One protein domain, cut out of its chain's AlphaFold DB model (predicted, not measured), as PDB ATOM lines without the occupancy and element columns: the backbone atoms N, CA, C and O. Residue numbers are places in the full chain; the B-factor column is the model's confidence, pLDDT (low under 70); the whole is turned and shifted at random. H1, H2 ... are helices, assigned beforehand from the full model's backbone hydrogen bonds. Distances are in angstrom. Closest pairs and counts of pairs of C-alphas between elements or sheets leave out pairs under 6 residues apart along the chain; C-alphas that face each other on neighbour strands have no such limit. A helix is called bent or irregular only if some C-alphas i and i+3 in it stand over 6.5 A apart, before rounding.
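Overview. This is residues 2 to 74 of the 216 residues of the protein "Suf domain-containing protein" of Salpingoeca rosetta (strain ATCC 50818 / BSB-021) (UniProt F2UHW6). Three helices run back and forth in two tight folds, side by side at shallow tilts: H1 leads into H2, H2 folds back along H1, and H3, the longest, folds back along H2. H2 is the shared partner that touches both others, while H1 and H3 stay apart, and the end of H3 with the first residues after it, residues 63 to 71, sticks out beyond the rest as an arm. The printed part has 73 residues with three named helices in the order H1, H2, H3 and no named strand, and the class is all helix. The whole is loose, with a radius of gyration of the C-alphas of 14.8 A, and spans 52 by 24 by 13 A, only just a rod.

Arrangement. Begin at the first printed residue and go on to H1, residues 7 to 18, which is followed by H2, residues 23 to 40. These two touch, with 6 pairs of C-alphas within 8 A. Look at Leu 18 and Ala 26, whose C-alphas are the closest of the two helices, 6.4 A apart. The lines of H1 and H2 stand at a shallow tilt of 12 degrees and run opposite ways, and together they form a helical hairpin; their centres are 10.6 A apart. Next comes H3, residues 43 to 68, which touches H2 with 13 pairs of C-alphas within 8 A. Their closest C-alphas are those of Glu 37 and Val 46, 5.9 A apart. H2 and H3 stand at a shallow tilt of 7 degrees, run opposite ways and form a second helical hairpin, with their centres 12.8 A apart. H1 and H3 are apart. H2 has a kink of 32 degrees near residue 30, and it is irregular, but only just: C-alphas 24 and 27 are 6.9 A apart, and its line is a rough one. Along the backbones of H1 and H3 you will find every O i to N i+4 pair within hydrogen-bond range; in H2 it is 10 of 14.

Along the chain. Find C-alpha 7 at (172.882, 133.349, 211.923); from there H1 runs to Leu 18, with 16.7 A from its first to its last C-alpha. Then look for C-alpha 23 at (168.398, 154.660, 202.593), where H2 begins; it ends at His 40, 24.6 A from its first C-alpha. H3 begins at Leu 43 and runs to C-alpha 68 at (168.554, 171.441, 198.717), 37.1 A from its first C-alpha.

Size, cuts and confidence. The two C-alphas farthest apart are those of Ser 2 and Asn 69, 52.3 A, while those of Ser 2 and Gln 74, the first and last printed, are 46.2 A apart. Look at residues 63 to 71, of which 63 to 68 belong to H3: this stretch stands free. Without it, the body of 64 residues spans 48 by 25 by 13 A and has a radius of gyration of 12.9 A. The printed part has no cut, and the links from H1 to H2 and from H2 to H3 are both tight, with 4 and 2 residues between the helices. Read the B-factor column for the model's confidence: the mean pLDDT of the printed part is 83.7, and it is under 70 in residues 2 to 5 and residues 69 to 74. The means are 92 in H1, 89 in H2 and 86 in H3.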
ATOM      1  N   SER A   2     168.924 126.312 220.444       47.91
ATOM      2  CA  SER A   2     169.969 126.402 219.422       47.91
ATOM      3  C   SER A   2     169.734 127.588 218.477       47.91
ATOM      4  O   SER A   2     169.285 127.405 217.353       47.91
ATOM      5  N   TYR A   3     170.066 128.804 218.918       57.97
ATOM      6  CA  TYR A   3     170.167 129.986 218.042       57.97
ATOM      7  C   TYR A   3     171.429 129.968 217.150       57.97
ATOM      8  O   TYR A   3     171.629 130.867 216.343       57.97
ATOM      9  N   MET A   4     172.287 128.947 217.268       56.66
ATOM     10  CA  MET A   4     173.558 128.858 216.531       56.66
ATOM     11  C   MET A   4     173.423 128.422 215.062       56.66
ATOM     12  O   MET A   4     174.403 128.497 214.331       56.66
ATOM     13  N   GLY A   5     172.250 127.950 214.625       66.06
ATOM     14  CA  GLY A   5     172.085 127.364 213.288       66.06
ATOM     15  C   GLY A   5     171.717 128.345 212.170       66.06
ATOM     16  O   GLY A   5     171.942 128.031 211.007       66.06
ATOM     17  N   ASP A   6     171.165 129.517 212.503       83.38
ATOM     18  CA  ASP A   6     170.460 130.373 211.529       83.38
ATOM     19  C   ASP A   6     171.053 131.787 211.374       83.38
ATOM     20  O   ASP A   6     170.480 132.669 210.729       83.38
ATOM     21  N   SER A   7     172.229 132.033 211.961       86.44
ATOM     22  CA  SER A   7     172.882 133.349 211.923       86.44
ATOM     23  C   SER A   7     173.223 133.784 210.495       86.44
ATOM     24  O   SER A   7     173.028 134.943 210.142       86.44
ATOM     25  N   ASN A   8     173.654 132.847 209.646       88.25
ATOM     26  CA  ASN A   8     173.980 133.133 208.250       88.25
ATOM     27  C   ASN A   8     172.744 133.550 207.434       88.25
ATOM     28  O   ASN A   8     172.784 134.536 206.702       88.25
ATOM     29  N   ASN A   9     171.614 132.856 207.604       89.44
ATOM     30  CA  ASN A   9     170.377 133.230 206.917       89.44
ATOM     31  C   ASN A   9     169.858 134.579 207.418       89.44
ATOM     32  O   ASN A   9     169.398 135.390 206.621       89.44
ATOM     33  N   THR A  10     169.992 134.852 208.717       91.50
ATOM     34  CA  THR A  10     169.598 136.141 209.298       91.50
ATOM     35  C   THR A  10     170.435 137.291 208.727       91.50
ATOM     36  O   THR A  10     169.868 138.300 208.309       91.50
ATOM     37  N   ARG A  11     171.762 137.124 208.603       91.81
ATOM     38  CA  ARG A  11     172.627 138.094 207.901       91.81
ATOM     39  C   ARG A  11     172.178 138.298 206.455       91.81
ATOM     40  O   ARG A  11     171.995 139.431 206.025       91.81
ATOM     41  N   ALA A  12     171.921 137.213 205.722       91.31
ATOM     42  CA  ALA A  12     171.444 137.296 204.342       91.31
ATOM     43  C   ALA A  12     170.092 138.023 204.217       91.31
ATOM     44  O   ALA A  12     169.854 138.703 203.218       91.31
ATOM     45  N   LEU A  13     169.206 137.908 205.213       92.94
ATOM     46  CA  LEU A  13     167.968 138.683 205.265       92.94
ATOM     47  C   LEU A  13     168.259 140.174 205.442       92.94
ATOM     48  O   LEU A  13     167.744 140.957 204.647       92.94
ATOM     49  N   PHE A  14     169.102 140.562 206.405       94.12
ATOM     50  CA  PHE A  14     169.485 141.967 206.595       94.12
ATOM     51  C   PHE A  14     170.061 142.580 205.314       94.12
ATOM     52  O   PHE A  14     169.569 143.613 204.870       94.12
ATOM     53  N   GLU A  15     171.012 141.912 204.656       93.44
ATOM     54  CA  GLU A  15     171.599 142.399 203.396       93.44
ATOM     55  C   GLU A  15     170.544 142.565 202.286       93.44
ATOM     56  O   GLU A  15     170.533 143.562 201.566       93.44
ATOM     57  N   ARG A  16     169.604 141.618 202.157       94.06
ATOM     58  CA  ARG A  16     168.513 141.711 201.170       94.06
ATOM     59  C   ARG A  16     167.542 142.848 201.467       94.06
ATOM     60  O   ARG A  16     167.003 143.422 200.524       94.06
ATOM     61  N   PHE A  17     167.270 143.127 202.739       93.75
ATOM     62  CA  PHE A  17     166.426 144.252 203.133       93.75
ATOM     63  C   PHE A  17     167.127 145.576 202.852       93.75
ATOM     64  O   PHE A  17     166.531 146.432 202.209       93.75
ATOM     65  N   LEU A  18     168.404 145.704 203.217       91.88
ATOM     66  CA  LEU A  18     169.204 146.894 202.920       91.88
ATOM     67  C   LEU A  18     169.326 147.163 201.412       91.88
ATOM     68  O   LEU A  18     169.372 148.313 201.001       91.88
ATOM     69  N   ALA A  19     169.314 146.121 200.575       89.88
ATOM     70  CA  ALA A  19     169.307 146.277 199.121       89.88
ATOM     71  C   ALA A  19     167.952 146.722 198.531       89.88
ATOM     72  O   ALA A  19     167.903 147.164 197.386       89.88
ATOM     73  N   LYS A  20     166.840 146.549 199.260       90.75
ATOM     74  CA  LYS A  20     165.477 146.850 198.778       90.75
ATOM     75  C   LYS A  20     164.887 148.125 199.370       90.75
ATOM     76  O   LYS A  20     164.030 148.732 198.738       90.75
ATOM     77  N   VAL A  21     165.271 148.461 200.596       88.06
ATOM     78  CA  VAL A  21     164.721 149.585 201.356       88.06
ATOM     79  C   VAL A  21     165.498 150.855 200.989       88.06
ATOM     80  O   VAL A  21     166.725 150.794 200.891       88.06
ATOM     81  N   PRO A  22     164.823 151.995 200.755       84.69
ATOM     82  CA  PRO A  22     165.502 153.265 200.527       84.69
ATOM     83  C   PRO A  22     166.334 153.658 201.749       84.69
ATOM     84  O   PRO A  22     165.964 153.370 202.889       84.69
ATOM     85  N   SER A  23     167.451 154.346 201.519       83.19
ATOM     86  CA  SER A  23     168.398 154.660 202.593       83.19
ATOM     87  C   SER A  23     167.760 155.492 203.721       83.19
ATOM     88  O   SER A  23     168.159 155.339 204.870       83.19
ATOM     89  N   GLU A  24     166.717 156.286 203.436       82.19
ATOM     90  CA  GLU A  24     165.981 157.079 204.438       82.19
ATOM     91  C   GLU A  24     165.347 156.233 205.558       82.19
ATOM     92  O   GLU A  24     165.340 156.636 206.718       82.19
ATOM     93  N   GLU A  25     164.837 155.040 205.237       83.62
ATOM     94  CA  GLU A  25     164.174 154.152 206.207       83.62
ATOM     95  C   GLU A  25     165.120 153.073 206.759       83.62
ATOM     96  O   GLU A  25     164.814 152.384 207.742       83.62
ATOM     97  N   ALA A  26     166.300 152.931 206.148       88.62
ATOM     98  CA  ALA A  26     167.264 151.892 206.476       88.62
ATOM     99  C   ALA A  26     167.899 152.065 207.868       88.62
ATOM    100  O   ALA A  26     168.398 151.082 208.416       88.62
ATOM    101  N   GLY A  27     167.840 153.256 208.481       87.38
ATOM    102  CA  GLY A  27     168.448 153.539 209.793       87.38
ATOM    103  C   GLY A  27     168.040 152.548 210.891       87.38
ATOM    104  O   GLY A  27     168.886 151.946 211.552       87.38
ATOM    105  N   SER A  28     166.740 152.263 211.014       89.19
ATOM    106  CA  SER A  28     166.235 151.294 212.004       89.19
ATOM    107  C   SER A  28     166.709 149.853 211.747       89.19
ATOM    108  O   SER A  28     166.863 149.055 212.677       89.19
ATOM    109  N   ILE A  29     166.961 149.512 210.479       92.44
ATOM    110  CA  ILE A  29     167.453 148.199 210.053       92.44
ATOM    111  C   ILE A  29     168.941 148.077 210.387       92.44
ATOM    112  O   ILE A  29     169.350 147.039 210.911       92.44
ATOM    113  N   TRP A  30     169.727 149.135 210.161       91.50
ATOM    114  CA  TRP A  30     171.137 149.207 210.552       91.50
ATOM    115  C   TRP A  30     171.322 149.008 212.056       91.50
ATOM    116  O   TRP A  30     172.081 148.127 212.462       91.50
ATOM    117  N   GLU A  31     170.557 149.722 212.888       89.38
ATOM    118  CA  GLU A  31     170.600 149.560 214.349       89.38
ATOM    119  C   GLU A  31     170.300 148.116 214.777       89.38
ATOM    120  O   GLU A  31     170.972 147.537 215.642       89.38
ATOM    121  N   ARG A  32     169.287 147.499 214.156       91.00
ATOM    122  CA  ARG A  32     168.909 146.110 214.436       91.00
ATOM    123  C   ARG A  32     170.006 145.135 214.019       91.00
ATOM    124  O   ARG A  32     170.245 144.167 214.742       91.00
ATOM    125  N   TYR A  33     170.648 145.384 212.879       92.62
ATOM    126  CA  TYR A  33     171.700 144.537 212.334       92.62
ATOM    127  C   TYR A  33     172.976 144.625 213.176       92.62
ATOM    128  O   TYR A  33     173.517 143.595 213.569       92.62
ATOM    129  N   ILE A  34     173.394 145.827 213.574       91.06
ATOM    130  CA  ILE A  34     174.543 146.033 214.469       91.06
ATOM    131  C   ILE A  34     174.311 145.342 215.816       91.06
ATOM    132  O   ILE A  34     175.190 144.643 216.320       91.06
ATOM    133  N   LYS A  35     173.102 145.456 216.379       89.38
ATOM    134  CA  LYS A  35     172.730 144.759 217.618       89.38
ATOM    135  C   LYS A  35     172.708 143.238 217.468       89.38
ATOM    136  O   LYS A  35     172.976 142.522 218.427       89.38
ATOM    137  N   PHE A  36     172.331 142.729 216.300       91.44
ATOM    138  CA  PHE A  36     172.403 141.300 216.013       91.44
ATOM    139  C   PHE A  36     173.864 140.838 215.931       91.44
ATOM    140  O   PHE A  36     174.232 139.836 216.547       91.44
ATOM    141  N   GLU A  37     174.708 141.591 215.230       91.00
ATOM    142  CA  GLU A  37     176.107 141.229 215.017       91.00
ATOM    143  C   GLU A  37     176.931 141.343 216.308       91.00
ATOM    144  O   GLU A  37     177.797 140.509 216.552       91.00
ATOM    145  N   SER A  38     176.595 142.268 217.213       88.38
ATOM    146  CA  SER A  38     177.227 142.342 218.538       88.38
ATOM    147  C   SER A  38     176.897 141.152 219.449       88.38
ATOM    148  O   SER A  38     177.650 140.869 220.380       88.38
ATOM    149  N   LEU A  39     175.796 140.436 219.187       87.50
ATOM    150  CA  LEU A  39     175.381 139.253 219.949       87.50
ATOM    151  C   LEU A  39     175.893 137.934 219.352       87.50
ATOM    152  O   LEU A  39     176.099 136.972 220.093       87.50
ATOM    153  N   HIS A  40     176.055 137.865 218.028       86.38
ATOM    154  CA  HIS A  40     176.323 136.614 217.305       86.38
ATOM    155  C   HIS A  40     177.613 136.617 216.469       86.38
ATOM    156  O   HIS A  40     177.996 135.565 215.953       86.38
ATOM    157  N   GLY A  41     178.258 137.772 216.309       85.62
ATOM    158  CA  GLY A  41     179.442 137.983 215.483       85.62
ATOM    159  C   GLY A  41     180.703 138.307 216.282       85.62
ATOM    160  O   GLY A  41     180.839 137.977 217.460       85.62
ATOM    161  N   ASP A  42     181.651 138.938 215.597       89.75
ATOM    162  CA  ASP A  42     182.928 139.406 216.131       89.75
ATOM    163  C   ASP A  42     183.027 140.936 216.046       89.75
ATOM    164  O   ASP A  42     182.290 141.592 215.316       89.75
ATOM    165  N   LEU A  43     183.970 141.543 216.768       90.44
ATOM    166  CA  LEU A  43     184.101 143.003 216.748       90.44
ATOM    167  C   LEU A  43     184.421 143.541 215.339       90.44
ATOM    168  O   LEU A  43     184.001 144.640 214.993       90.44
ATOM    169  N   SER A  44     185.135 142.771 214.509       92.38
ATOM    170  CA  SER A  44     185.518 143.225 213.169       92.38
ATOM    171  C   SER A  44     184.322 143.340 212.218       92.38
ATOM    172  O   SER A  44     184.248 144.302 211.454       92.38
ATOM    173  N   SER A  45     183.363 142.412 212.281       91.00
ATOM    174  CA  SER A  45     182.123 142.499 211.500       91.00
ATOM    175  C   SER A  45     181.245 143.661 211.952       91.00
ATOM    176  O   SER A  45     180.747 144.393 211.099       91.00
ATOM    177  N   VAL A  46     181.135 143.898 213.263       91.81
ATOM    178  CA  VAL A  46     180.411 145.057 213.813       91.81
ATOM    179  C   VAL A  46     180.994 146.372 213.286       91.81
ATOM    180  O   VAL A  46     180.253 147.198 212.764       91.81
ATOM    181  N   LEU A  47     182.320 146.543 213.331       91.06
ATOM    182  CA  LEU A  47     182.981 147.759 212.836       91.06
ATOM    183  C   LEU A  47     182.777 147.977 211.330       91.06
ATOM    184  O   LEU A  47     182.588 149.107 210.889       91.06
ATOM    185  N   ARG A  48     182.779 146.903 210.528       92.31
ATOM    186  CA  ARG A  48     182.485 147.000 209.087       92.31
ATOM    187  C   ARG A  48     181.049 147.446 208.823       92.31
ATOM    188  O   ARG A  48     180.817 148.185 207.871       92.31
ATOM    189  N   LEU A  49     180.091 146.999 209.636       92.38
ATOM    190  CA  LEU A  49     178.697 147.431 209.523       92.38
ATOM    191  C   LEU A  49     178.530 148.898 209.919       92.38
ATOM    192  O   LEU A  49     177.879 149.631 209.183       92.38
ATOM    193  N   GLU A  50     179.162 149.332 211.011       90.31
ATOM    194  CA  GLU A  50     179.158 150.736 211.443       90.31
ATOM    195  C   GLU A  50     179.767 151.655 210.370       90.31
ATOM    196  O   GLU A  50     179.172 152.668 210.015       90.31
ATOM    197  N   GLN A  51     180.900 151.273 209.771       90.31
ATOM    198  CA  GLN A  51     181.514 152.040 208.681       90.31
ATOM    199  C   GLN A  51     180.604 152.123 207.447       90.31
ATOM    200  O   GLN A  51     180.518 153.159 206.788       90.31
ATOM    201  N   ARG A  52     179.914 151.027 207.114       92.12
ATOM    202  CA  ARG A  52     179.002 150.991 205.966       92.12
ATOM    203  C   ARG A  52     177.739 151.816 206.216       92.12
ATOM    204  O   ARG A  52     177.248 152.433 205.279       92.12
ATOM    205  N   GLN A  53     177.248 151.845 207.455       90.19
ATOM    206  CA  GLN A  53     176.163 152.731 207.867       90.19
ATOM    207  C   GLN A  53     176.579 154.199 207.721       90.19
ATOM    208  O   GLN A  53     175.878 154.950 207.055       90.19
ATOM    209  N   GLN A  54     177.749 154.581 208.243       87.62
ATOM    210  CA  GLN A  54     178.277 155.947 208.113       87.62
ATOM    211  C   GLN A  54     178.375 156.380 206.647       87.62
ATOM    212  O   GLN A  54     177.886 157.444 206.285       87.62
ATOM    213  N   ALA A  55     178.915 155.522 205.778       88.50
ATOM    214  CA  ALA A  55     178.997 155.811 204.348       88.50
ATOM    215  C   ALA A  55     177.612 155.966 203.683       88.50
ATOM    216  O   ALA A  55     177.457 156.769 202.765       88.50
ATOM    217  N   ALA A  56     176.602 155.206 204.124       87.31
ATOM    218  CA  ALA A  56     175.232 155.332 203.625       87.31
ATOM    219  C   ALA A  56     174.570 156.641 204.092       87.31
ATOM    220  O   ALA A  56     173.916 157.315 203.295       87.31
ATOM    221  N   ASP A  57     174.789 157.028 205.349       85.00
ATOM    222  CA  ASP A  57     174.292 158.282 205.920       85.00
ATOM    223  C   ASP A  57     174.976 159.502 205.274       85.00
ATOM    224  O   ASP A  57     174.328 160.502 204.957       85.00
ATOM    225  N   GLU A  58     176.275 159.407 204.987       85.12
ATOM    226  CA  GLU A  58     177.016 160.409 204.215       85.12
ATOM    227  C   GLU A  58     176.494 160.523 202.779       85.12
ATOM    228  O   GLU A  58     176.283 161.635 202.293       85.12
ATOM    229  N   ALA A  59     176.238 159.397 202.105       85.88
ATOM    230  CA  ALA A  59     175.683 159.390 200.754       85.88
ATOM    231  C   ALA A  59     174.292 160.038 200.708       85.88
ATOM    232  O   ALA A  59     174.035 160.864 199.833       85.88
ATOM    233  N   LEU A  60     173.428 159.736 201.684       84.94
ATOM    234  CA  LEU A  60     172.146 160.419 201.876       84.94
ATOM    235  C   LEU A  60     172.325 161.924 202.066       84.94
ATOM    236  O   LEU A  60     171.596 162.708 201.463       84.94
ATOM    237  N   ARG A  61     173.302 162.339 202.882       82.06
ATOM    238  CA  ARG A  61     173.578 163.757 203.130       82.06
ATOM    239  C   ARG A  61     173.999 164.482 201.854       82.06
ATOM    240  O   ARG A  61     173.503 165.573 201.594       82.06
ATOM    241  N   VAL A  62     174.882 163.875 201.062       83.69
ATOM    242  CA  VAL A  62     175.314 164.409 199.760       83.69
ATOM    243  C   VAL A  62     174.136 164.488 198.790       83.69
ATOM    244  O   VAL A  62     173.981 165.477 198.081       83.69
ATOM    245  N   GLN A  63     173.272 163.473 198.769       80.81
ATOM    246  CA  GLN A  63     172.103 163.450 197.893       80.81
ATOM    247  C   GLN A  63     171.094 164.547 198.275       80.81
ATOM    248  O   GLN A  63     170.650 165.302 197.414       80.81
ATOM    249  N   ALA A  64     170.841 164.724 199.574       81.19
ATOM    250  CA  ALA A  64     170.016 165.809 200.095       81.19
ATOM    251  C   ALA A  64     170.611 167.204 199.821       81.19
ATOM    252  O   ALA A  64     169.867 168.161 199.617       81.19
ATOM    253  N   GLU A  65     171.940 167.345 199.798       78.44
ATOM    254  CA  GLU A  65     172.614 168.602 199.450       78.44
ATOM    255  C   GLU A  65     172.366 169.002 197.991       78.44
ATOM    256  O   GLU A  65     172.043 170.164 197.721       78.44
ATOM    257  N   VAL A  66     172.472 168.041 197.066       77.00
ATOM    258  CA  VAL A  66     172.189 168.251 195.636       77.00
ATOM    259  C   VAL A  66     170.758 168.750 195.435       77.00
ATOM    260  O   VAL A  66     170.538 169.671 194.647       77.00
ATOM    261  N   ASP A  67     169.804 168.203 196.188       74.88
ATOM    262  CA  ASP A  67     168.398 168.597 196.107       74.88
ATOM    263  C   ASP A  67     168.115 169.947 196.797       74.88
ATOM    264  O   ASP A  67     167.265 170.718 196.343       74.88
ATOM    265  N   ALA A  68     168.823 170.263 197.888       72.62
ATOM    266  CA  ALA A  68     168.554 171.441 198.717       72.62
ATOM    267  C   ALA A  68     169.350 172.701 198.332       72.62
ATOM    268  O   ALA A  68     168.984 173.791 198.779       72.62
ATOM    269  N   ASN A  69     170.433 172.583 197.550       66.12
ATOM    270  CA  ASN A  69     171.310 173.695 197.135       66.12
ATOM    271  C   ASN A  69     171.739 174.607 198.316       66.12
ATOM    272  O   ASN A  69     171.934 175.816 198.173       66.12
ATOM    273  N   ARG A  70     171.809 174.033 199.526       59.25
ATOM    274  CA  ARG A  70     172.047 174.723 200.799       59.25
ATOM    275  C   ARG A  70     173.385 174.238 201.339       59.25
ATOM    276  O   ARG A  70     173.535 173.059 201.633       59.25
ATOM    277  N   GLY A  71     174.346 175.156 201.428       53.50
ATOM    278  CA  GLY A  71     175.735 174.858 201.772       53.50
ATOM    279  C   GLY A  71     175.914 174.035 203.053       53.50
ATOM    280  O   GLY A  71     175.199 174.210 204.042       53.50
ATOM    281  N   VAL A  72     176.913 173.158 202.992       53.75
ATOM    282  CA  VAL A  72     177.322 172.166 203.990       53.75
ATOM    283  C   VAL A  72     177.623 172.795 205.351       53.75
ATOM    284  O   VAL A  72     178.590 173.538 205.504       53.75
ATOM    285  N   THR A  73     176.878 172.408 206.386       50.94
ATOM    286  CA  THR A  73     177.425 172.411 207.749       50.94
ATOM    287  C   THR A  73     178.143 171.084 207.953       50.94
ATOM    288  O   THR A  73     177.518 170.055 208.210       50.94
ATOM    289  N   GLN A  74     179.460 171.095 207.763       52.97
ATOM    290  CA  GLN A  74     180.330 169.947 207.990       52.97
ATOM    291  C   GLN A  74     180.296 169.620 209.488       52.97
ATOM    292  O   GLN A  74     180.791 170.386 210.306       52.97
TER     293      GLN A  74